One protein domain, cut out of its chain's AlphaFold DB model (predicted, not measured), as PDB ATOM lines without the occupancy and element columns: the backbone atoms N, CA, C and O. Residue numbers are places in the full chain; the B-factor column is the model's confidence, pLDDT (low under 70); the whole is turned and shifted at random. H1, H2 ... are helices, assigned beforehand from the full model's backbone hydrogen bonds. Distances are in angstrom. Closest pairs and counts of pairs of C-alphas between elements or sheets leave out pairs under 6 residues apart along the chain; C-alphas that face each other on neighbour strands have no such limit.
ATOM      1  N   GLU A 367      21.590  65.011 122.940       87.44
ATOM      2  CA  GLU A 367      22.720  64.390 123.641       87.44
ATOM      3  C   GLU A 367      23.897  64.141 122.682       87.44
ATOM      4  O   GLU A 367      23.949  63.136 121.970       87.44
ATOM      5  N   LEU A 368      24.867  65.059 122.682       86.81
ATOM      6  CA  LEU A 368      26.005  65.047 121.752       86.81
ATOM      7  C   LEU A 368      27.173  64.131 122.164       86.81
ATOM      8  O   LEU A 368      28.018  63.796 121.331       86.81
ATOM      9  N   GLY A 369      27.259  63.723 123.433       86.12
ATOM     10  CA  GLY A 369      28.462  63.060 123.954       86.12
ATOM     11  C   GLY A 369      29.696  63.955 123.780       86.12
ATOM     12  O   GLY A 369      29.606  65.156 123.996       86.12
ATOM     13  N   LYS A 370      30.830  63.402 123.326       84.56
ATOM     14  CA  LYS A 370      32.061  64.188 123.091       84.56
ATOM     15  C   LYS A 370      31.946  65.232 121.978       84.56
ATOM     16  O   LYS A 370      32.776  66.129 121.901       84.56
ATOM     17  N   LEU A 371      30.934  65.144 121.110       87.00
ATOM     18  CA  LEU A 371      30.731  66.152 120.066       87.00
ATOM     19  C   LEU A 371      30.325  67.518 120.638       87.00
ATOM     20  O   LEU A 371      30.382  68.498 119.907       87.00
ATOM     21  N   SER A 372      29.961  67.609 121.925       86.31
ATOM     22  CA  SER A 372      29.742  68.898 122.592       86.31
ATOM     23  C   SER A 372      31.007  69.758 122.694       86.31
ATOM     24  O   SER A 372      30.894  70.938 122.992       86.31
ATOM     25  N   GLU A 373      32.194  69.180 122.473       85.31
ATOM     26  CA  GLU A 373      33.477  69.899 122.434       85.31
ATOM     27  C   GLU A 373      33.719  70.617 121.092       85.31
ATOM     28  O   GLU A 373      34.674  71.379 120.968       85.31
ATOM     29  N   LEU A 374      32.896  70.358 120.070       88.44
ATOM     30  CA  LEU A 374      33.004  71.006 118.763       88.44
ATOM     31  C   LEU A 374      32.294  72.363 118.750       88.44
ATOM     32  O   LEU A 374      31.254  72.539 119.387       88.44
ATOM     33  N   ASP A 375      32.796  73.286 117.927       90.38
ATOM     34  CA  ASP A 375      32.126  74.564 117.690       90.38
ATOM     35  C   ASP A 375      30.717  74.351 117.128       90.38
ATOM     36  O   ASP A 375      30.483  73.489 116.271       90.38
ATOM     37  N   CYS A 376      29.779  75.212 117.531       92.31
ATOM     38  CA  CYS A 376      28.393  75.162 117.067       92.31
ATOM     39  C   CYS A 376      28.311  75.162 115.531       92.31
ATOM     40  O   CYS A 376      27.528  74.414 114.944       92.31
ATOM     41  N   THR A 377      29.183  75.936 114.882       92.38
ATOM     42  CA  THR A 377      29.257  76.104 113.424       92.38
ATOM     43  C   THR A 377      29.622  74.830 112.663       92.38
ATOM     44  O   THR A 377      29.479  74.783 111.442       92.38
ATOM     45  N   VAL A 378      30.114  73.785 113.342       91.19
ATOM     46  CA  VAL A 378      30.397  72.491 112.702       91.19
ATOM     47  C   VAL A 378      29.104  71.806 112.256       91.19
ATOM     48  O   VAL A 378      29.080  71.177 111.191       91.19
ATOM     49  N   CYS A 379      28.036  71.952 113.043       91.62
ATOM     50  CA  CYS A 379      26.740  71.308 112.818       91.62
ATOM     51  C   CYS A 379      25.635  72.306 112.451       91.62
ATOM     52  O   CYS A 379      24.712  71.955 111.717       91.62
ATOM     53  N   HIS A 380      25.715  73.547 112.929       93.44
ATOM     54  CA  HIS A 380      24.671  74.547 112.737       93.44
ATOM     55  C   HIS A 380      24.972  75.454 111.551       93.44
ATOM     56  O   HIS A 380      26.036  76.059 111.446       93.44
ATOM     57  N   SER A 381      23.993  75.574 110.657       92.44
ATOM     58  CA  SER A 381      24.044  76.461 109.497       92.44
ATOM     59  C   SER A 381      22.791  77.320 109.436       92.44
ATOM     60  O   SER A 381      21.690  76.821 109.645       92.44
ATOM     61  N   GLY A 382      22.944  78.597 109.088       94.31
ATOM     62  CA  GLY A 382      21.837  79.556 109.084       94.31
ATOM     63  C   GLY A 382      20.796  79.373 107.972       94.31
ATOM     64  O   GLY A 382      19.874  80.173 107.882       94.31
ATOM     65  N   ASN A 383      20.927  78.369 107.101       94.94
ATOM     66  CA  ASN A 383      20.099  78.198 105.899       94.94
ATOM     67  C   ASN A 383      19.478  76.806 105.725       94.94
ATOM     68  O   ASN A 383      18.855  76.531 104.702       94.94
ATOM     69  N   LYS A 384      19.672  75.891 106.672       92.06
ATOM     70  CA  LYS A 384      19.107  74.542 106.587       92.06
ATOM     71  C   LYS A 384      19.134  73.854 107.937       92.06
ATOM     72  O   LYS A 384      19.999  74.118 108.769       92.06
ATOM     73  N   GLU A 385      18.228  72.899 108.073       90.56
ATOM     74  CA  GLU A 385      18.292  71.882 109.110       90.56
ATOM     75  C   GLU A 385      19.598  71.079 109.004       90.56
ATOM     76  O   GLU A 385      20.113  70.831 107.903       90.56
ATOM     77  N   PHE A 386      20.124  70.655 110.155       89.25
ATOM     78  CA  PHE A 386      21.277  69.770 110.202       89.25
ATOM     79  C   PHE A 386      20.987  68.474 109.439       89.25
ATOM     80  O   PHE A 386      19.968  67.817 109.636       89.25
ATOM     81  N   LYS A 387      21.927  68.080 108.581       86.06
ATOM     82  CA  LYS A 387      21.925  66.773 107.929       86.06
ATOM     83  C   LYS A 387      23.234  66.082 108.243       86.06
ATOM     84  O   LYS A 387      24.304  66.626 107.963       86.06
ATOM     85  N   HIS A 388      23.138  64.883 108.804       85.56
ATOM     86  CA  HIS A 388      24.315  64.084 109.100       85.56
ATOM     87  C   HIS A 388      25.081  63.751 107.798       85.56
ATOM     88  O   HIS A 388      24.443  63.447 106.786       85.56
ATOM     89  N   PRO A 389      26.430  63.790 107.788       83.38
ATOM     90  CA  PRO A 389      27.225  63.533 106.579       83.38
ATOM     91  C   PRO A 389      27.020  62.137 105.979       83.38
ATOM     92  O   PRO A 389      27.145  61.945 104.772       83.38
ATOM     93  N   VAL A 390      26.707  61.158 106.828       81.81
ATOM     94  CA  VAL A 390      26.293  59.813 106.417       81.81
ATOM     95  C   VAL A 390      24.771  59.760 106.400       81.81
ATOM     96  O   VAL A 390      24.140  60.166 107.376       81.81
ATOM     97  N   ASN A 391      24.191  59.225 105.325       81.31
ATOM     98  CA  ASN A 391      22.757  58.965 105.254       81.31
ATOM     99  C   ASN A 391      22.394  57.809 106.197       81.31
ATOM    100  O   ASN A 391      22.536  56.641 105.841       81.31
ATOM    101  N   LEU A 392      21.957  58.157 107.405       75.12
ATOM    102  CA  LEU A 392      21.519  57.216 108.435       75.12
ATOM    103  C   LEU A 392      19.991  57.005 108.423       75.12
ATOM    104  O   LEU A 392      19.456  56.370 109.325       75.12
ATOM    105  N   GLY A 393      19.287  57.518 107.406       77.06
ATOM    106  CA  GLY A 393      17.826  57.521 107.371       77.06
ATOM    107  C   GLY A 393      17.233  58.529 108.360       77.06
ATOM    108  O   GLY A 393      17.683  59.673 108.433       77.06
ATOM    109  N   ASP A 394      16.203  58.108 109.092       70.69
ATOM    110  CA  ASP A 394      15.538  58.930 110.104       70.69
ATOM    111  C   ASP A 394      16.378  59.007 111.389       70.69
ATOM    112  O   ASP A 394      16.385  58.098 112.219       70.69
ATOM    113  N   LEU A 395      17.100  60.119 111.541       68.31
ATOM    114  CA  LEU A 395      17.946  60.395 112.701       68.31
ATOM    115  C   LEU A 395      17.153  60.645 113.985       68.31
ATOM    116  O   LEU A 395      17.741  60.565 115.057       68.31
ATOM    117  N   SER A 396      15.844  60.911 113.910       69.06
ATOM    118  CA  SER A 396      15.032  61.169 115.108       69.06
ATOM    119  C   SER A 396      14.932  59.956 116.044       69.06
ATOM    120  O   SER A 396      14.533  60.091 117.199       69.06
ATOM    121  N   GLN A 397      15.328  58.771 115.565       71.00
ATOM    122  CA  GLN A 397      15.315  57.517 116.319       71.00
ATOM    123  C   GLN A 397      16.617  57.233 117.083       71.00
ATOM    124  O   GLN A 397      16.660  56.273 117.854       71.00
ATOM    125  N   PHE A 398      17.670  58.033 116.887       75.31
ATOM    126  CA  PHE A 398      18.996  57.789 117.458       75.31
ATOM    127  C   PHE A 398      19.541  59.036 118.146       75.31
ATOM    128  O   PHE A 398      19.408  60.146 117.635       75.31
ATOM    129  N   LYS A 399      20.230  58.862 119.276       81.88
ATOM    130  CA  LYS A 399      20.991  59.953 119.888       81.88
ATOM    131  C   LYS A 399      22.378  60.019 119.266       81.88
ATOM    132  O   LYS A 399      22.993  58.993 118.977       81.88
ATOM    133  N   CYS A 400      22.934  61.221 119.116       83.12
ATOM    134  CA  CYS A 400      24.312  61.370 118.638       83.12
ATOM    135  C   CYS A 400      25.300  60.613 119.546       83.12
ATOM    136  O   CYS A 400      26.226  59.961 119.060       83.12
ATOM    137  N   SER A 401      25.066  60.644 120.860       84.06
ATOM    138  CA  SER A 401      25.849  59.927 121.869       84.06
ATOM    139  C   SER A 401      25.885  58.405 121.674       84.06
ATOM    140  O   SER A 401      26.909  57.803 122.005       84.06
ATOM    141  N   ASP A 402      24.857  57.794 121.073       83.06
ATOM    142  CA  ASP A 402      24.802  56.344 120.828       83.06
ATOM    143  C   ASP A 402      25.942  55.886 119.901       83.06
ATOM    144  O   ASP A 402      26.513  54.809 120.080       83.06
ATOM    145  N   CYS A 403      26.333  56.740 118.949       80.44
ATOM    146  CA  CYS A 403      27.392  56.466 117.974       80.44
ATOM    147  C   CYS A 403      28.707  57.219 118.265       80.44
ATOM    148  O   CYS A 403      29.766  56.817 117.776       80.44
ATOM    149  N   HIS A 404      28.667  58.301 119.055       80.75
ATOM    150  CA  HIS A 404      29.792  59.230 119.265       80.75
ATOM    151  C   HIS A 404      30.285  59.339 120.721       80.75
ATOM    152  O   HIS A 404      30.977  60.292 121.079       80.75
ATOM    153  N   SER A 405      30.023  58.338 121.562       69.50
ATOM    154  CA  SER A 405      30.439  58.307 122.978       69.50
ATOM    155  C   SER A 405      31.961  58.358 123.236       69.50
ATOM    156  O   SER A 405      32.377  58.576 124.373       69.50
ATOM    157  N   GLY A 406      32.813  58.212 122.210       64.69
ATOM    158  CA  GLY A 406      34.275  58.174 122.380       64.69
ATOM    159  C   GLY A 406      35.134  58.828 121.295       64.69
ATOM    160  O   GLY A 406      36.356  58.815 121.439       64.69
ATOM    161  N   LYS A 407      34.558  59.398 120.228       57.97
ATOM    162  CA  LYS A 407      35.326  59.950 119.095       57.97
ATOM    163  C   LYS A 407      34.933  61.395 118.796       57.97
ATOM    164  O   LYS A 407      33.799  61.644 118.397       57.97
ATOM    165  N   VAL A 408      35.900  62.304 118.917       59.38
ATOM    166  CA  VAL A 408      35.851  63.629 118.287       59.38
ATOM    167  C   VAL A 408      36.511  63.472 116.922       59.38
ATOM    168  O   VAL A 408      37.699  63.170 116.833       59.38
ATOM    169  N   TRP A 409      35.728  63.585 115.855       55.88
ATOM    170  CA  TRP A 409      36.272  63.587 114.502       55.88
ATOM    171  C   TRP A 409      36.689  65.026 114.200       55.88
ATOM    172  O   TRP A 409      35.829  65.880 113.993       55.88
ATOM    173  N   ALA A 410      37.991  65.310 114.244       46.16
ATOM    174  CA  ALA A 410      38.508  66.550 113.680       46.16
ATOM    175  C   ALA A 410      38.243  66.526 112.168       46.16
ATOM    176  O   ALA A 410      38.440  65.490 111.525       46.16
ATOM    177  N   LYS A 411      37.709  67.629 111.644       38.09
ATOM    178  CA  LYS A 411      37.457  67.797 110.213       38.09
ATOM    179  C   LYS A 411      38.759  67.961 109.447       38.09
ATOM    180  O   LYS A 411      39.650  68.648 109.991       38.09
TER     181      LYS A 411
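What this domain is: This is residues 367 to 411 of the 411 residues of the protein "Cytochrome C" of Acidobacteria bacterium (UniProt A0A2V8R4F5). The model has little regular structure: two short helices, H1 and H2, touch each other, and a long loop, residues 374 to 399, swings away from H1 and comes back to H2 as a wide ring. Residues 380 to 385 of the loop stick out, and residues 405 to 411 form a tail after H2. The printed part has 45 residues, with 10 in the named helices, H1 then H2, and no named strand; the class is all helix. It is only just compact, close to loose, with a radius of gyration of the C-alphas of 10.8 A and spans of 29 by 24 by 17 A.

Where its parts are: H1, residues 369 to 373, is 8.6 A long and begins at C-alpha 369 (28.462, 63.060, 123.954). H2, residues 400 to 404, is 5.9 A long and ends at C-alpha 404 (29.792, 59.230, 119.265).

How they stand to each other: H1 and H2 touch; their closest C-alphas, those of Gly 369 and Ser 401, are 4.6 A apart. In H2 every O i to N i+4 pair is within hydrogen-bond range; in H1 0 of 1 is, but 2 of 2 O i to N i+3 pairs are.

The domain as a whole: The C-alphas farthest apart, those of Asn 383 and Gly 406, are 29.6 A apart. The printed part has no cut, and the link from H1 to H2 is long. The pLDDT is under 70 at residues 395 to 396 and 405 to 411.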